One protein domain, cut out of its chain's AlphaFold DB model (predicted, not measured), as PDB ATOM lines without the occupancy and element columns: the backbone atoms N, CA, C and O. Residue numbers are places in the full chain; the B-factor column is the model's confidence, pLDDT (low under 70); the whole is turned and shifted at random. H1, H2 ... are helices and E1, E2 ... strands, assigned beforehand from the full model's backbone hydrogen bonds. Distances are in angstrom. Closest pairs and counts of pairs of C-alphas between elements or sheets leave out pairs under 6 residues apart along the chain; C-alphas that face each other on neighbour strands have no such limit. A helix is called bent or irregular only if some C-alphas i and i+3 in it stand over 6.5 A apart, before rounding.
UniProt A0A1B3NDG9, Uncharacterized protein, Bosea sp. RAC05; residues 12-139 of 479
ATOM      1  N   LEU A  12     -81.451 193.048 -54.837       91.19
ATOM      2  CA  LEU A  12     -81.233 193.956 -53.710       91.19
ATOM      3  C   LEU A  12     -79.737 194.265 -53.575       91.19
ATOM      4  O   LEU A  12     -78.927 193.353 -53.373       91.19
ATOM      5  N   HIS A  13     -79.368 195.536 -53.708       91.44
ATOM      6  CA  HIS A  13     -77.991 196.035 -53.734       91.44
ATOM      7  C   HIS A  13     -77.094 195.285 -54.729       91.44
ATOM      8  O   HIS A  13     -75.881 195.214 -54.535       91.44
ATOM      9  N   GLY A  14     -77.644 194.701 -55.799       86.31
ATOM     10  CA  GLY A  14     -76.905 193.864 -56.755       86.31
ATOM     11  C   GLY A  14     -76.464 192.490 -56.220       86.31
ATOM     12  O   GLY A  14     -75.645 191.833 -56.861       86.31
ATOM     13  N   LEU A  15     -76.972 192.054 -55.059       90.81
ATOM     14  CA  LEU A  15     -76.614 190.788 -54.412       90.81
ATOM     15  C   LEU A  15     -77.459 189.620 -54.938       90.81
ATOM     16  O   LEU A  15     -77.018 188.879 -55.813       90.81
ATOM     17  N   LEU A  16     -78.667 189.455 -54.398       90.94
ATOM     18  CA  LEU A  16     -79.627 188.404 -54.738       90.94
ATOM     19  C   LEU A  16     -81.003 189.043 -54.973       90.94
ATOM     20  O   LEU A  16     -81.291 190.085 -54.373       90.94
ATOM     21  N   PRO A  17     -81.855 188.455 -55.829       91.19
ATOM     22  CA  PRO A  17     -83.236 188.899 -55.956       91.19
ATOM     23  C   PRO A  17     -83.987 188.661 -54.644       91.19
ATOM     24  O   PRO A  17     -83.681 187.726 -53.899       91.19
ATOM     25  N   LEU A  18     -84.986 189.492 -54.376       92.25
ATOM     26  CA  LEU A  18     -85.956 189.223 -53.321       92.25
ATOM     27  C   LEU A  18     -87.164 188.529 -53.923       92.25
ATOM     28  O   LEU A  18     -87.613 188.896 -55.006       92.25
ATOM     29  N   VAL A  19     -87.691 187.543 -53.214       93.06
ATOM     30  CA  VAL A  19     -88.905 186.817 -53.585       93.06
ATOM     31  C   VAL A  19     -89.896 186.872 -52.433       93.06
ATOM     32  O   VAL A  19     -89.501 186.977 -51.263       93.06
ATOM     33  N   ARG A  20     -91.185 186.809 -52.761       90.50
ATOM     34  CA  ARG A  20     -92.236 186.671 -51.748       90.50
ATOM     35  C   ARG A  20     -92.168 185.290 -51.114       90.50
ATOM     36  O   ARG A  20     -91.972 184.293 -51.806       90.50
ATOM     37  N   ASP A  21     -92.334 185.243 -49.800       90.44
ATOM     38  CA  ASP A  21     -92.377 183.991 -49.056       90.44
ATOM     39  C   ASP A  21     -93.265 184.143 -47.823       90.44
ATOM     40  O   ASP A  21     -92.833 184.647 -46.786       90.44
ATOM     41  N   ASP A  22     -94.502 183.664 -47.937       84.81
ATOM     42  CA  ASP A  22     -95.500 183.708 -46.864       84.81
ATOM     43  C   ASP A  22     -95.117 182.832 -45.653       84.81
ATOM     44  O   ASP A  22     -95.724 182.947 -44.588       84.81
ATOM     45  N   GLN A  23     -94.118 181.947 -45.790       86.12
ATOM     46  CA  GLN A  23     -93.572 181.162 -44.678       86.12
ATOM     47  C   GLN A  23     -92.435 181.892 -43.948       86.12
ATOM     48  O   GLN A  23     -92.118 181.549 -42.804       86.12
ATOM     49  N   SER A  24     -91.826 182.900 -44.577       86.88
ATOM     50  CA  SER A  24     -90.840 183.768 -43.936       86.88
ATOM     51  C   SER A  24     -91.539 184.680 -42.933       86.88
ATOM     52  O   SER A  24     -92.534 185.329 -43.244       86.88
ATOM     53  N   ALA A  25     -90.971 184.817 -41.734       85.56
ATOM     54  CA  ALA A  25     -91.486 185.749 -40.729       85.56
ATOM     55  C   ALA A  25     -91.426 187.219 -41.189       85.56
ATOM     56  O   ALA A  25     -92.108 188.063 -40.620       85.56
ATOM     57  N   VAL A  26     -90.613 187.525 -42.206       88.50
ATOM     58  CA  VAL A  26     -90.533 188.849 -42.838       88.50
ATOM     59  C   VAL A  26     -91.545 188.992 -43.993       88.50
ATOM     60  O   VAL A  26     -91.810 190.101 -44.439       88.50
ATOM     61  N   GLY A  27     -92.115 187.889 -44.494       89.62
ATOM     62  CA  GLY A  27     -92.962 187.841 -45.698       89.62
ATOM     63  C   GLY A  27     -92.182 187.863 -47.020       89.62
ATOM     64  O   GLY A  27     -92.753 187.707 -48.099       89.62
ATOM     65  N   ILE A  28     -90.863 188.052 -46.950       92.94
ATOM     66  CA  ILE A  28     -89.947 188.053 -48.091       92.94
ATOM     67  C   ILE A  28     -88.665 187.305 -47.727       92.94
ATOM     68  O   ILE A  28     -88.330 187.166 -46.543       92.94
ATOM     69  N   ARG A  29     -87.937 186.842 -48.745       93.38
ATOM     70  CA  ARG A  29     -86.596 186.265 -48.593       93.38
ATOM     71  C   ARG A  29     -85.709 186.500 -49.806       93.38
ATOM     72  O   ARG A  29     -86.173 186.942 -50.852       93.38
ATOM     73  N   PHE A  30     -84.436 186.141 -49.683       93.06
ATOM     74  CA  PHE A  30     -83.541 186.059 -50.832       93.06
ATOM     75  C   PHE A  30     -83.873 184.839 -51.702       93.06
ATOM     76  O   PHE A  30     -84.011 183.720 -51.198       93.06
ATOM     77  N   GLY A  31     -83.990 185.063 -53.009       88.88
ATOM     78  CA  GLY A  31     -84.153 184.024 -54.021       88.88
ATOM     79  C   GLY A  31     -82.813 183.429 -54.455       88.88
ATOM     80  O   GLY A  31     -81.788 184.117 -54.486       88.88
ATOM     81  N   LEU A  32     -82.824 182.144 -54.807       86.94
ATOM     82  CA  LEU A  32     -81.696 181.461 -55.449       86.94
ATOM     83  C   LEU A  32     -81.907 181.390 -56.971       86.94
ATOM     84  O   LEU A  32     -83.046 181.422 -57.436       86.94
ATOM     85  N   PRO A  33     -80.846 181.249 -57.783       77.25
ATOM     86  CA  PRO A  33     -81.030 180.961 -59.201       77.25
ATOM     87  C   PRO A  33     -81.816 179.658 -59.401       77.25
ATOM     88  O   PRO A  33     -81.445 178.616 -58.855       77.25
ATOM     89  N   GLY A  34     -82.874 179.711 -60.213       71.75
ATOM     90  CA  GLY A  34     -83.767 178.575 -60.464       71.75
ATOM     91  C   GLY A  34     -84.869 178.372 -59.417       71.75
ATOM     92  O   GLY A  34     -85.499 177.318 -59.424       71.75
ATOM     93  N   ASP A  35     -85.079 179.344 -58.528       81.06
ATOM     94  CA  ASP A  35     -86.236 179.411 -57.634       81.06
ATOM     95  C   ASP A  35     -87.527 179.671 -58.434       81.06
ATOM     96  O   ASP A  35     -87.530 180.470 -59.369       81.06
ATOM     97  N   GLU A  36     -88.614 178.982 -58.081       80.00
ATOM     98  CA  GLU A  36     -89.925 179.139 -58.736       80.00
ATOM     99  C   GLU A  36     -90.765 180.262 -58.099       80.00
ATOM    100  O   GLU A  36     -91.827 180.609 -58.616       80.00
ATOM    101  N   ALA A  37     -90.305 180.835 -56.978       83.06
ATOM    102  CA  ALA A  37     -90.998 181.909 -56.274       83.06
ATOM    103  C   ALA A  37     -91.029 183.227 -57.071       83.06
ATOM    104  O   ALA A  37     -90.070 183.593 -57.756       83.06
ATOM    105  N   GLU A  38     -92.129 183.978 -56.947       82.81
ATOM    106  CA  GLU A  38     -92.291 185.254 -57.648       82.81
ATOM    107  C   GLU A  38     -91.324 186.323 -57.101       82.81
ATOM    108  O   GLU A  38     -91.320 186.593 -55.890       82.81
ATOM    109  N   PRO A  39     -90.515 186.964 -57.968       87.81
ATOM    110  CA  PRO A  39     -89.602 188.012 -57.547       87.81
ATOM    111  C   PRO A  39     -90.347 189.314 -57.250       87.81
ATOM    112  O   PRO A  39     -91.276 189.685 -57.966       87.81
ATOM    113  N   ILE A  40     -89.865 190.038 -56.245       89.75
ATOM    114  CA  ILE A  40     -90.301 191.391 -55.904       89.75
ATOM    115  C   ILE A  40     -89.753 192.345 -56.956       89.75
ATOM    116  O   ILE A  40     -88.541 192.416 -57.161       89.75
ATOM    117  N   ARG A  41     -90.633 193.084 -57.631       87.88
ATOM    118  CA  ARG A  41     -90.249 193.972 -58.742       87.88
ATOM    119  C   ARG A  41     -90.301 195.443 -58.378       87.88
ATOM    120  O   ARG A  41     -89.584 196.242 -58.975       87.88
ATOM    121  N   THR A  42     -91.149 195.807 -57.424       88.75
ATOM    122  CA  THR A  42     -91.406 197.201 -57.055       88.75
ATOM    123  C   THR A  42     -91.495 197.387 -55.541       88.75
ATOM    124  O   THR A  42     -91.759 196.446 -54.797       88.75
ATOM    125  N   VAL A  43     -91.309 198.627 -55.076       89.19
ATOM    126  CA  VAL A  43     -91.411 198.996 -53.649       89.19
ATOM    127  C   VAL A  43     -92.795 198.682 -53.070       89.19
ATOM    128  O   VAL A  43     -92.899 198.282 -51.916       89.19
ATOM    129  N   ALA A  44     -93.856 198.792 -53.875       88.56
ATOM    130  CA  ALA A  44     -95.232 198.518 -53.450       88.56
ATOM    131  C   ALA A  44     -95.493 197.038 -53.106       88.56
ATOM    132  O   ALA A  44     -96.527 196.707 -52.532       88.56
ATOM    133  N   GLU A  45     -94.579 196.144 -53.486       89.81
ATOM    134  CA  GLU A  45     -94.667 194.711 -53.211       89.81
ATOM    135  C   GLU A  45     -93.940 194.306 -51.922       89.81
ATOM    136  O   GLU A  45     -94.026 193.139 -51.535       89.81
ATOM    137  N   LEU A  46     -93.231 195.241 -51.275       90.88
ATOM    138  CA  LEU A  46     -92.568 195.030 -49.992       90.88
ATOM    139  C   LEU A  46     -93.584 195.052 -48.835       90.88
ATOM    140  O   LEU A  46     -94.597 195.752 -48.914       90.88
ATOM    141  N   PRO A  47     -93.326 194.310 -47.744       89.12
ATOM    142  CA  PRO A  47     -94.154 194.376 -46.546       89.12
ATOM    143  C   PRO A  47     -94.110 195.784 -45.928       89.12
ATOM    144  O   PRO A  47     -93.071 196.444 -45.937       89.12
ATOM    145  N   ASP A  48     -95.236 196.230 -45.363       89.12
ATOM    146  CA  ASP A  48     -95.377 197.554 -44.735       89.12
ATOM    147  C   ASP A  48     -94.744 197.595 -43.332       89.12
ATOM    148  O   ASP A  48     -95.418 197.678 -42.305       89.12
ATOM    149  N   VAL A  49     -93.421 197.442 -43.294       90.50
ATOM    150  CA  VAL A  49     -92.578 197.418 -42.093       90.50
ATOM    151  C   VAL A  49     -91.231 198.065 -42.401       90.50
ATOM    152  O   VAL A  49     -90.824 198.155 -43.560       90.50
ATOM    153  N   SER A  50     -90.499 198.501 -41.377       92.88
ATOM    154  CA  SER A  50     -89.133 198.987 -41.586       92.88
ATOM    155  C   SER A  50     -88.201 197.821 -41.923       92.88
ATOM    156  O   SER A  50     -88.071 196.878 -41.141       92.88
ATOM    157  N   LEU A  51     -87.555 197.891 -43.088       94.69
ATOM    158  CA  LEU A  51     -86.635 196.875 -43.596       94.69
ATOM    159  C   LEU A  51     -85.218 197.440 -43.704       94.69
ATOM    160  O   LEU A  51     -85.026 198.547 -44.198       94.69
ATOM    161  N   VAL A  52     -84.214 196.662 -43.300       94.75
ATOM    162  CA  VAL A  52     -82.797 196.987 -43.529       94.75
ATOM    163  C   VAL A  52     -82.011 195.740 -43.918       94.75
ATOM    164  O   VAL A  52     -82.258 194.650 -43.400       94.75
ATOM    165  N   LEU A  53     -81.029 195.898 -44.806       95.62
ATOM    166  CA  LEU A  53     -80.060 194.851 -45.117       95.62
ATOM    167  C   LEU A  53     -78.897 194.954 -44.129       95.62
ATOM    168  O   LEU A  53     -78.104 195.890 -44.197       95.62
ATOM    169  N   ARG A  54     -78.757 193.985 -43.224       95.50
ATOM    170  CA  ARG A  54     -77.594 193.905 -42.336       95.50
ATOM    171  C   ARG A  54     -76.478 193.095 -42.954       95.50
ATOM    172  O   ARG A  54     -76.690 191.957 -43.365       95.50
ATOM    173  N   VAL A  55     -75.285 193.668 -42.937       94.25
ATOM    174  CA  VAL A  55     -74.057 193.063 -43.451       94.25
ATOM    175  C   VAL A  55     -73.105 192.768 -42.300       94.25
ATOM    176  O   VAL A  55     -72.833 193.643 -41.487       94.25
ATOM    177  N   PHE A  56     -72.557 191.560 -42.259       92.75
ATOM    178  CA  PHE A  56     -71.576 191.121 -41.269       92.75
ATOM    179  C   PHE A  56     -70.292 190.665 -41.961       92.75
ATOM    180  O   PHE A  56     -70.328 190.205 -43.108       92.75
ATOM    181  N   ASP A  57     -69.169 190.715 -41.246       88.44
ATOM    182  CA  ASP A  57     -67.896 190.208 -41.764       88.44
ATOM    183  C   ASP A  57     -67.921 188.675 -41.873       88.44
ATOM    184  O   ASP A  57     -67.377 188.104 -42.820       88.44
ATOM    185  N   TYR A  58     -68.619 187.998 -40.950       87.00
ATOM    186  CA  TYR A  58     -68.743 186.538 -40.937       87.00
ATOM    187  C   TYR A  58     -70.174 186.053 -40.658       87.00
ATOM    188  O   TYR A  58     -70.915 186.620 -39.856       87.00
ATOM    189  N   ALA A  59     -70.550 184.911 -41.247       86.00
ATOM    190  CA  ALA A  59     -71.864 184.291 -41.022       86.00
ATOM    191  C   ALA A  59     -72.100 183.882 -39.551       86.00
ATOM    192  O   ALA A  59     -73.236 183.836 -39.081       86.00
ATOM    193  N   THR A  60     -71.035 183.598 -38.794       88.25
ATOM    194  CA  THR A  60     -71.115 183.314 -37.352       88.25
ATOM    195  C   THR A  60     -71.488 184.546 -36.532       88.25
ATOM    196  O   THR A  60     -72.223 184.418 -35.554       88.25
ATOM    197  N   GLU A  61     -71.027 185.731 -36.935       90.81
ATOM    198  CA  GLU A  61     -71.359 186.994 -36.268       90.81
ATOM    199  C   GLU A  61     -72.817 187.367 -36.498       90.81
ATOM    200  O   GLU A  61     -73.504 187.720 -35.544       90.81
ATOM    201  N   MET A  62     -73.315 187.180 -37.725       91.88
ATOM    202  CA  MET A  62     -74.735 187.329 -38.048       91.88
ATOM    203  C   MET A  62     -75.608 186.492 -37.103       91.88
ATOM    204  O   MET A  62     -76.522 187.020 -36.472       91.88
ATOM    205  N   ARG A  63     -75.291 185.198 -36.939       88.88
ATOM    206  CA  ARG A  63     -76.047 184.292 -36.052       88.88
ATOM    207  C   ARG A  63     -75.988 184.721 -34.585       88.88
ATOM    208  O   ARG A  63     -77.000 184.662 -33.889       88.88
ATOM    209  N   GLY A  64     -74.814 185.146 -34.111       88.62
ATOM    210  CA  GLY A  64     -74.637 185.641 -32.744       88.62
ATOM    211  C   GLY A  64     -75.429 186.924 -32.488       88.62
ATOM    212  O   GLY A  64     -76.122 187.036 -31.476       88.62
ATOM    213  N   TRP A  65     -75.388 187.856 -33.440       89.56
ATOM    214  CA  TRP A  65     -76.143 189.100 -33.382       89.56
ATOM    215  C   TRP A  65     -77.655 188.846 -33.405       89.56
ATOM    216  O   TRP A  65     -78.370 189.374 -32.562       89.56
ATOM    217  N   GLN A  66     -78.153 187.973 -34.285       88.12
ATOM    218  CA  GLN A  66     -79.576 187.614 -34.338       88.12
ATOM    219  C   GLN A  66     -80.073 187.000 -33.028       88.12
ATOM    220  O   GLN A  66     -81.161 187.339 -32.558       88.12
ATOM    221  N   ALA A  67     -79.280 186.112 -32.421       86.88
ATOM    222  CA  ALA A  67     -79.610 185.528 -31.126       86.88
ATOM    223  C   ALA A  67     -79.733 186.612 -30.040       86.88
ATOM    224  O   ALA A  67     -80.707 186.607 -29.287       86.88
ATOM    225  N   ALA A  68     -78.801 187.570 -30.009       85.75
ATOM    226  CA  ALA A  68     -78.832 188.694 -29.076       85.75
ATOM    227  C   ALA A  68     -80.014 189.651 -29.336       85.75
ATOM    228  O   ALA A  68     -80.708 190.068 -28.404       85.75
ATOM    229  N   SER A  69     -80.301 189.976 -30.595       83.88
ATOM    230  CA  SER A  69     -81.381 190.898 -30.957       83.88
ATOM    231  C   SER A  69     -82.764 190.332 -30.632       83.88
ATOM    232  O   SER A  69     -83.609 191.059 -30.106       83.88
ATOM    233  N   ARG A  70     -82.972 189.019 -30.812       81.81
ATOM    234  CA  ARG A  70     -84.203 188.334 -30.375       81.81
ATOM    235  C   ARG A  70     -84.435 188.459 -28.868       81.81
ATOM    236  O   ARG A  70     -85.574 188.629 -28.445       81.81
ATOM    237  N   THR A  71     -83.377 188.418 -28.055       81.75
ATOM    238  CA  THR A  71     -83.498 188.595 -26.596       81.75
ATOM    239  C   THR A  71     -83.759 190.037 -26.166       81.75
ATOM    240  O   THR A  71     -84.411 190.244 -25.146       81.75
ATOM    241  N   HIS A  72     -83.275 191.032 -26.915       77.69
ATOM    242  CA  HIS A  72     -83.358 192.440 -26.510       77.69
ATOM    243  C   HIS A  72     -84.573 193.196 -27.061       77.69
ATOM    244  O   HIS A  72     -85.022 194.137 -26.413       77.69
ATOM    245  N   ILE A  73     -85.109 192.805 -28.224       77.19
ATOM    246  CA  ILE A  73     -86.201 193.531 -28.906       77.19
ATOM    247  C   ILE A  73     -87.507 192.703 -28.942       77.19
ATOM    248  O   ILE A  73     -88.587 193.225 -29.213       77.19
ATOM    249  N   GLY A  74     -87.450 191.417 -28.576       72.69
ATOM    250  CA  GLY A  74     -88.629 190.551 -28.490       72.69
ATOM    251  C   GLY A  74     -89.305 190.310 -29.847       72.69
ATOM    252  O   GLY A  74     -88.652 190.307 -30.887       72.69
ATOM    253  N   ASN A  75     -90.629 190.108 -29.844       73.25
ATOM    254  CA  ASN A  75     -91.425 189.730 -31.028       73.25
ATOM    255  C   ASN A  75     -91.591 190.846 -32.082       73.25
ATOM    256  O   ASN A  75     -92.309 190.650 -33.059       73.25
ATOM    257  N   ALA A  76     -90.977 192.017 -31.890       84.62
ATOM    258  CA  ALA A  76     -91.089 193.147 -32.814       84.62
ATOM    259  C   ALA A  76     -90.130 193.059 -34.015       84.62
ATOM    260  O   ALA A  76     -90.203 193.909 -34.902       84.62
ATOM    261  N   VAL A  77     -89.245 192.053 -34.059       90.31
ATOM    262  CA  VAL A  77     -88.237 191.904 -35.117       90.31
ATOM    263  C   VAL A  77     -88.265 190.509 -35.730       90.31
ATOM    264  O   VAL A  77     -88.241 189.505 -35.016       90.31
ATOM    265  N   ALA A  78     -88.251 190.449 -37.060       91.19
ATOM    266  CA  ALA A  78     -88.035 189.231 -37.835       91.19
ATOM    267  C   ALA A  78     -86.799 189.364 -38.728       91.19
ATOM    268  O   ALA A  78     -86.335 190.465 -39.021       91.19
ATOM    269  N   TYR A  79     -86.268 188.221 -39.164       91.94
ATOM    270  CA  TYR A  79     -85.105 188.170 -40.042       91.94
ATOM    271  C   TYR A  79     -85.347 187.224 -41.206       91.94
ATOM    272  O   TYR A  79     -85.946 186.165 -41.018       91.94
ATOM    273  N   SER A  80     -84.823 187.587 -42.371       93.31
ATOM    274  CA  SER A  80     -84.642 186.674 -43.493       93.31
ATOM    275  C   SER A  80     -83.160 186.565 -43.818       93.31
ATOM    276  O   SER A  80     -82.539 187.525 -44.279       93.31
ATOM    277  N   ASP A  81     -82.603 185.380 -43.612       92.25
ATOM    278  CA  ASP A  81     -81.190 185.104 -43.854       92.25
ATOM    279  C   ASP A  81     -80.888 185.031 -45.350       92.25
ATOM    280  O   ASP A  81     -81.728 184.608 -46.149       92.25
ATOM    281  N   ALA A  82     -79.660 185.392 -45.732       91.00
ATOM    282  CA  ALA A  82     -79.125 184.934 -47.005       91.00
ATOM    283  C   ALA A  82     -79.113 183.391 -47.049       91.00
ATOM    284  O   ALA A  82     -78.946 182.751 -46.004       91.00
ATOM    285  N   PRO A  83     -79.250 182.770 -48.236       89.38
ATOM    286  CA  PRO A  83     -79.352 181.320 -48.349       89.38
ATOM    287  C   PRO A  83     -78.153 180.618 -47.703       89.38
ATOM    288  O   PRO A  83     -76.992 180.896 -48.029       89.38
ATOM    289  N   ALA A  84     -78.432 179.704 -46.772       86.00
ATOM    290  CA  ALA A  84     -77.413 179.036 -45.966       86.00
ATOM    291  C   ALA A  84     -76.399 178.256 -46.822       86.00
ATOM    292  O   ALA A  84     -75.225 178.167 -46.459       86.00
ATOM    293  N   GLU A  85     -76.823 177.740 -47.977       83.81
ATOM    294  CA  GLU A  85     -76.002 177.002 -48.940       83.81
ATOM    295  C   GLU A  85     -74.907 177.859 -49.583       83.81
ATOM    296  O   GLU A  85     -73.930 177.312 -50.095       83.81
ATOM    297  N   LEU A  86     -75.067 179.185 -49.571       86.25
ATOM    298  CA  LEU A  86     -74.104 180.127 -50.137       86.25
ATOM    299  C   LEU A  86     -73.088 180.628 -49.101       86.25
ATOM    300  O   LEU A  86     -72.100 181.249 -49.484       86.25
ATOM    301  N   GLY A  87     -73.304 180.364 -47.806       84.88
ATOM    302  CA  GLY A  87     -72.389 180.780 -46.736       84.88
ATOM    303  C   GLY A  87     -72.218 182.299 -46.613       84.88
ATOM    304  O   GLY A  87     -71.161 182.763 -46.190       84.88
ATOM    305  N   LEU A  88     -73.234 183.067 -47.013       89.56
ATOM    306  CA  LEU A  88     -73.197 184.528 -47.039       89.56
ATOM    307  C   LEU A  88     -73.478 185.118 -45.650       89.56
ATOM    308  O   LEU A  88     -74.180 184.528 -44.832       89.56
ATOM    309  N   SER A  89     -72.912 186.294 -45.389       91.25
ATOM    310  CA  SER A  89     -72.916 186.959 -44.084       91.25
ATOM    311  C   SER A  89     -73.823 188.193 -44.058       91.25
ATOM    312  O   SER A  89     -73.459 189.226 -43.507       91.25
ATOM    313  N   PHE A  90     -75.005 188.115 -44.667       94.19
ATOM    314  CA  PHE A  90     -75.992 189.193 -44.625       94.19
ATOM    315  C   PHE A  90     -77.414 188.662 -44.435       94.19
ATOM    316  O   PHE A  90     -77.716 187.517 -44.772       94.19
ATOM    317  N   CYS A  91     -78.298 189.496 -43.893       94.44
ATOM    318  CA  CYS A  91     -79.713 189.181 -43.706       94.44
ATOM    319  C   CYS A  91     -80.573 190.445 -43.800       94.44
ATOM    320  O   CYS A  91     -80.086 191.556 -43.599       94.44
ATOM    321  N   ILE A  92     -81.859 190.278 -44.097       95.12
ATOM    322  CA  ILE A  92     -82.845 191.354 -43.977       95.12
ATOM    323  C   ILE A  92     -83.389 191.325 -42.558       95.12
ATOM    324  O   ILE A  92     -83.863 190.286 -42.105       95.12
ATOM    325  N   GLU A  93     -83.338 192.458 -41.872       93.88
ATOM    326  CA  GLU A  93     -84.095 192.692 -40.647       93.88
ATOM    327  C   GLU A  93     -85.391 193.420 -40.989       93.88
ATOM    328  O   GLU A  93     -85.370 194.420 -41.705       93.88
ATOM    329  N   ALA A  94     -86.494 192.942 -40.418       93.62
ATOM    330  CA  ALA A  94     -87.785 193.601 -40.449       93.62
ATOM    331  C   ALA A  94     -88.221 193.990 -39.044       93.62
ATOM    332  O   ALA A  94     -88.272 193.142 -38.152       93.62
ATOM    333  N   ARG A  95     -88.564 195.262 -38.866       92.00
ATOM    334  CA  ARG A  95     -89.060 195.825 -37.612       92.00
ATOM    335  C   ARG A  95     -90.521 196.219 -37.755       92.00
ATOM    336  O   ARG A  95     -90.850 197.142 -38.494       92.00
ATOM    337  N   PHE A  96     -91.380 195.534 -37.010       89.94
ATOM    338  CA  PHE A  96     -92.830 195.750 -37.013       89.94
ATOM    339  C   PHE A  96     -93.258 196.930 -36.133       89.94
ATOM    340  O   PHE A  96     -94.395 197.386 -36.216       89.94
ATOM    341  N   ASP A  97     -92.366 197.417 -35.269       89.12
ATOM    342  CA  ASP A  97     -92.606 198.549 -34.374       89.12
ATOM    343  C   ASP A  97     -92.280 199.912 -35.008       89.12
ATOM    344  O   ASP A  97     -92.537 200.951 -34.399       89.12
ATOM    345  N   ILE A  98     -91.728 199.919 -36.226       86.06
ATOM    346  CA  ILE A  98     -91.358 201.123 -36.973       86.06
ATOM    347  C   ILE A  98     -92.078 201.102 -38.330       86.06
ATOM    348  O   ILE A  98     -91.988 200.094 -39.036       86.06
ATOM    349  N   PRO A  99     -92.765 202.194 -38.722       79.75
ATOM    350  CA  PRO A  99     -93.418 202.268 -40.025       79.75
ATOM    351  C   PRO A  99     -92.397 202.199 -41.167       79.75
ATOM    352  O   PRO A  99     -91.251 202.637 -41.018       79.75
ATOM    353  N   SER A 100     -92.824 201.684 -42.320       82.19
ATOM    354  CA  SER A 100     -92.004 201.703 -43.532       82.19
ATOM    355  C   SER A 100     -91.647 203.141 -43.936       82.19
ATOM    356  O   SER A 100     -92.460 204.061 -43.820       82.19
ATOM    357  N   MET A 101     -90.420 203.337 -44.418       83.00
ATOM    358  CA  MET A 101     -89.977 204.579 -45.051       83.00
ATOM    359  C   MET A 101     -89.682 204.279 -46.524       83.00
ATOM    360  O   MET A 101     -88.558 203.894 -46.842       83.00
ATOM    361  N   PRO A 102     -90.685 204.394 -47.415       79.94
ATOM    362  CA  PRO A 102     -90.510 204.061 -48.822       79.94
ATOM    363  C   PRO A 102     -89.512 205.019 -49.481       79.94
ATOM    364  O   PRO A 102     -89.627 206.240 -49.347       79.94
ATOM    365  N   GLY A 103     -88.534 204.449 -50.180       85.81
ATOM    366  CA  GLY A 103     -87.594 205.167 -51.036       85.81
ATOM    367  C   GLY A 103     -88.026 205.151 -52.503       85.81
ATOM    368  O   GLY A 103     -89.042 204.555 -52.863       85.81
ATOM    369  N   ASP A 104     -87.223 205.785 -53.360       87.81
ATOM    370  CA  ASP A 104     -87.475 205.843 -54.808       87.81
ATOM    371  C   ASP A 104     -87.368 204.459 -55.488       87.81
ATOM    372  O   ASP A 104     -87.991 204.223 -56.524       87.81
ATOM    373  N   ASP A 105     -86.610 203.529 -54.896       90.31
ATOM    374  CA  ASP A 105     -86.452 202.142 -55.341       90.31
ATOM    375  C   ASP A 105     -86.303 201.152 -54.159       90.31
ATOM    376  O   ASP A 105     -86.385 201.520 -52.979       90.31
ATOM    377  N   ILE A 106     -86.138 199.860 -54.474       90.62
ATOM    378  CA  ILE A 106     -86.010 198.782 -53.477       90.62
ATOM    379  C   ILE A 106     -84.731 198.947 -52.636       90.62
ATOM    380  O   ILE A 106     -84.776 198.731 -51.425       90.62
ATOM    381  N   ASP A 107     -83.620 199.371 -53.241       91.69
ATOM    382  CA  ASP A 107     -82.329 199.537 -52.559       91.69
ATOM    383  C   ASP A 107     -82.364 200.715 -51.572       91.69
ATOM    384  O   ASP A 107     -81.797 200.634 -50.478       91.69
ATOM    385  N   ALA A 108     -83.070 201.792 -51.928       90.44
ATOM    386  CA  ALA A 108     -83.327 202.944 -51.074       90.44
ATOM    387  C   ALA A 108     -84.322 202.622 -49.948       90.44
ATOM    388  O   ALA A 108     -84.176 203.137 -48.841       90.44
ATOM    389  N   THR A 109     -85.308 201.758 -50.212       93.06
ATOM    390  CA  THR A 109     -86.291 201.316 -49.206       93.06
ATOM    391  C   THR A 109     -85.686 200.331 -48.201       93.06
ATOM    392  O   THR A 109     -86.073 200.327 -47.034       93.06
ATOM    393  N   ILE A 110     -84.720 199.511 -48.628       94.00
ATOM    394  CA  ILE A 110     -84.013 198.540 -47.783       94.00
ATOM    395  C   ILE A 110     -82.531 198.931 -47.724       94.00
ATOM    396  O   ILE A 110     -81.695 198.301 -48.381       94.00
ATOM    397  N   PRO A 111     -82.155 199.967 -46.955       93.56
ATOM    398  CA  PRO A 111     -80.776 200.427 -46.912       93.56
ATOM    399  C   PRO A 111     -79.854 199.377 -46.283       93.56
ATOM    400  O   PRO A 111     -80.228 198.657 -45.352       93.56
ATOM    401  N   ALA A 112     -78.618 199.319 -46.779       94.50
ATOM    402  CA  ALA A 112     -77.588 198.446 -46.243       94.50
ATOM    403  C   ALA A 112     -76.853 199.097 -45.064       94.50
ATOM    404  O   ALA A 112     -76.279 200.185 -45.190       94.50
ATOM    405  N   ILE A 113     -76.831 198.404 -43.927       95.19
ATOM    406  CA  ILE A 113     -76.157 198.832 -42.701       95.19
ATOM    407  C   ILE A 113     -75.184 197.763 -42.195       95.19
ATOM    408  O   ILE A 113     -75.386 196.560 -42.362       95.19
ATOM    409  N   ASP A 114     -74.116 198.224 -41.558       93.88
ATOM    410  CA  ASP A 114     -73.166 197.375 -40.861       93.88
ATOM    411  C   ASP A 114     -73.854 196.693 -39.670       93.88
ATOM    412  O   ASP A 114     -74.553 197.324 -38.867       93.88
ATOM    413  N   GLY A 115     -73.676 195.381 -39.571       88.38
ATOM    414  CA  GLY A 115     -74.406 194.518 -38.656       88.38
ATOM    415  C   GLY A 115     -74.122 194.813 -37.186       88.38
ATOM    416  O   GLY A 115     -75.029 194.679 -36.365       88.38
ATOM    417  N   LEU A 116     -72.910 195.272 -36.857       86.38
ATOM    418  CA  LEU A 116     -72.479 195.537 -35.480       86.38
ATOM    419  C   LEU A 116     -72.671 197.000 -35.071       86.38
ATOM    420  O   LEU A 116     -73.082 197.282 -33.947       86.38
ATOM    421  N   THR A 117     -72.373 197.937 -35.966       88.94
ATOM    422  CA  THR A 117     -72.378 199.377 -35.670       88.94
ATOM    423  C   THR A 117     -73.672 200.075 -36.074       88.94
ATOM    424  O   THR A 117     -73.922 201.188 -35.611       88.94
ATOM    425  N   GLY A 118     -74.488 199.460 -36.941       87.12
ATOM    426  CA  GLY A 118     -75.720 200.045 -37.480       87.12
ATOM    427  C   GLY A 118     -75.494 201.243 -38.407       87.12
ATOM    428  O   GLY A 118     -76.448 201.935 -38.757       87.12
ATOM    429  N   LYS A 119     -74.241 201.523 -38.785       93.25
ATOM    430  CA  LYS A 119     -73.892 202.620 -39.693       93.25
ATOM    431  C   LYS A 119     -74.130 202.213 -41.150       93.25
ATOM    432  O   LYS A 119     -74.032 201.027 -41.453       93.25
ATOM    433  N   PRO A 120     -74.386 203.169 -42.061       92.75
ATOM    434  CA  PRO A 120     -74.483 202.875 -43.487       92.75
ATOM    435  C   PRO A 120     -73.227 202.171 -44.012       92.75
ATOM    436  O   PRO A 120     -72.103 202.568 -43.689       92.75
ATOM    437  N   VAL A 121     -73.428 201.141 -44.830       91.12
ATOM    438  CA  VAL A 121     -72.340 200.392 -45.470       91.12
ATOM    439  C   VAL A 121     -71.706 201.236 -46.580       91.12
ATOM    440  O   VAL A 121     -72.388 201.964 -47.298       91.12
ATOM    441  N   THR A 122     -70.384 201.146 -46.744       91.06
ATOM    442  CA  THR A 122     -69.679 201.836 -47.836       91.06
ATOM    443  C   THR A 122     -69.896 201.132 -49.176       91.06
ATOM    444  O   THR A 122     -70.029 199.909 -49.234       91.06
ATOM    445  N   ALA A 123     -69.830 201.883 -50.281       88.25
ATOM    446  CA  ALA A 123     -69.912 201.312 -51.628       88.25
ATOM    447  C   ALA A 123     -68.866 200.202 -51.872       88.25
ATOM    448  O   ALA A 123     -69.168 199.199 -52.510       88.25
ATOM    449  N   GLU A 124     -67.659 200.337 -51.307       90.12
ATOM    450  CA  GLU A 124     -66.608 199.310 -51.386       90.12
ATOM    451  C   GLU A 124     -67.022 197.995 -50.707       90.12
ATOM    452  O   GLU A 124     -66.740 196.910 -51.212       90.12
ATOM    453  N   THR A 125     -67.708 198.076 -49.566       88.81
ATOM    454  CA  THR A 125     -68.169 196.893 -48.831       88.81
ATOM    455  C   THR A 125     -69.292 196.191 -49.591       88.81
ATOM    456  O   THR A 125     -69.258 194.970 -49.729       88.81
ATOM    457  N   ILE A 126     -70.229 196.951 -50.170       89.31
ATOM    458  CA  ILE A 126     -71.260 196.400 -51.063       89.31
ATOM    459  C   ILE A 126     -70.623 195.701 -52.268       89.31
ATOM    460  O   ILE A 126     -71.013 194.585 -52.604       89.31
ATOM    461  N   GLU A 127     -69.596 196.291 -52.877       89.56
ATOM    462  CA  GLU A 127     -68.911 195.677 -54.017       89.56
ATOM    463  C   GLU A 127     -68.192 194.368 -53.640       89.56
ATOM    464  O   GLU A 127     -68.296 193.366 -54.351       89.56
ATOM    465  N   LYS A 128     -67.535 194.312 -52.475       88.38
ATOM    466  CA  LYS A 128     -66.938 193.066 -51.956       88.38
ATOM    467  C   LYS A 128     -67.986 191.973 -51.737       88.38
ATOM    468  O   LYS A 128     -67.742 190.813 -52.084       88.38
ATOM    469  N   LEU A 129     -69.157 192.327 -51.208       88.62
ATOM    470  CA  LEU A 129     -70.267 191.388 -51.040       88.62
ATOM    471  C   LEU A 129     -70.803 190.895 -52.381       88.62
ATOM    472  O   LEU A 129     -71.045 189.699 -52.512       88.62
ATOM    473  N   ARG A 130     -70.940 191.770 -53.385       90.38
ATOM    474  CA  ARG A 130     -71.372 191.383 -54.741       90.38
ATOM    475  C   ARG A 130     -70.442 190.348 -55.358       90.38
ATOM    476  O   ARG A 130     -70.919 189.345 -55.892       90.38
ATOM    477  N   LEU A 131     -69.129 190.546 -55.241       88.88
ATOM    478  CA  LEU A 131     -68.127 189.598 -55.738       88.88
ATOM    479  C   LEU A 131     -68.186 188.257 -54.989       88.88
ATOM    480  O   LEU A 131     -68.180 187.193 -55.616       88.88
ATOM    481  N   SER A 132     -68.294 188.297 -53.656       87.62
ATOM    482  CA  SER A 132     -68.434 187.098 -52.815       87.62
ATOM    483  C   SER A 132     -69.722 186.322 -53.124       87.62
ATOM    484  O   SER A 132     -69.697 185.100 -53.303       87.62
ATOM    485  N   CYS A 133     -70.835 187.043 -53.271       89.56
ATOM    486  CA  CYS A 133     -72.135 186.507 -53.650       89.56
ATOM    487  C   CYS A 133     -72.067 185.847 -55.029       89.56
ATOM    488  O   CYS A 133     -72.371 184.665 -55.149       89.56
ATOM    489  N   SER A 134     -71.562 186.553 -56.045       86.88
ATOM    490  CA  SER A 134     -71.451 186.037 -57.418       86.88
ATOM    491  C   SER A 134     -70.618 184.753 -57.491       86.88
ATOM    492  O   SER A 134     -71.007 183.789 -58.149       86.88
ATOM    493  N   SER A 135     -69.494 184.701 -56.768       88.38
ATOM    494  CA  SER A 135     -68.652 183.500 -56.672       88.38
ATOM    495  C   SER A 135     -69.386 182.329 -56.009       88.38
ATOM    496  O   SER A 135     -69.360 181.201 -56.511       88.38
ATOM    497  N   SER A 136     -70.074 182.588 -54.897       88.38
ATOM    498  CA  SER A 136     -70.808 181.564 -54.142       88.38
ATOM    499  C   SER A 136     -72.002 181.029 -54.932       88.38
ATOM    500  O   SER A 136     -72.208 179.817 -55.000       88.38
ATOM    501  N   VAL A 137     -72.727 181.916 -55.615       87.50
ATOM    502  CA  VAL A 137     -73.818 181.577 -56.532       87.50
ATOM    503  C   VAL A 137     -73.308 180.722 -57.696       87.50
ATOM    504  O   VAL A 137     -73.872 179.663 -57.958       87.50
ATOM    505  N   GLY A 138     -72.199 181.102 -58.340       85.12
ATOM    506  CA  GLY A 138     -71.603 180.310 -59.424       85.12
ATOM    507  C   GLY A 138     -71.214 178.889 -58.989       85.12
ATOM    508  O   GLY A 138     -71.475 177.914 -59.703       85.12
ATOM    509  N   LYS A 139     -70.662 178.741 -57.775       87.75
ATOM    510  CA  LYS A 139     -70.367 177.425 -57.179       87.75
ATOM    511  C   LYS A 139     -71.637 176.619 -56.914       87.75
ATOM    512  O   LYS A 139     -71.667 175.425 -57.205       87.75
TER     513      LYS A 139
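This is residues 12 to 139 of the 479 residues of an uncharacterized protein of Bosea sp. RAC05 (UniProt A0A1B3NDG9). A twisted four-strand sheet, E4, E5, E3 and E6 in that order, forms the core, with kinked H1 covering one face and the small hairpin E1 and E2 across the other near E4. H3 runs along the side, and little H2 packs near E3. The printed part has 128 residues with three named helices and six named strands, in chain order E1 E2 E3 H1 E4 E5 H2 E6 H3; the sheet is mixed, as is the class. It is compact, with a radius of gyration of the C-alphas of 13.7 A and spans of 38 by 30 by 27 A.

Find C-alpha 16 at (-79.627, 188.404, -54.738), where E1, residues 16 to 20, begins. Next come E2, 28 to 30, and E3, 50 to 55, 16.3 A long. H1, 59 to 76, spans 22.7 A; it has a kink of 67 degrees near residue 70 and is irregular, C-alphas 72 and 75 being 9.6 A apart. Then follow E4, 77 to 81, E5, 90 to 95, H2, 106 to 109, and E6, 112 to 114. H3, 123 to 139, runs 24.5 A to C-alpha 139 at (-70.367, 177.425, -57.179).

Look for N 78 and O 94, 2.9 A, in the hairpin E4 and E5; N 54 and O 91, 2.8 A, in antiparallel E5 and E3; and N 113 and O 53, 2.8 A, in parallel E3 and E6. H1 is on the sheet in two layers, helix over sheet, at a height over the sheet of 9.1 A. E3, H1 and E4 form a split strand-helix-strand unit, E5 between its strands, with a right-handed crossover. In the hairpin E1 and E2, N 19 and O 29 are 2.9 A apart. The closest C-alphas of E2 and E4, Arg 29 and Ser 80, are 5.5 A apart. H2 and H3 only graze the sheet. Every O i to N i+4 pair is within hydrogen-bond range in H3, 12 of 14 in H1; H2 is too short for one.

The C-alphas farthest apart, Asp 97 and Lys 139, are 38.2 A apart. The printed part has no cut, the link E2 to E3 is long, and no printed residue is under 70 in pLDDT.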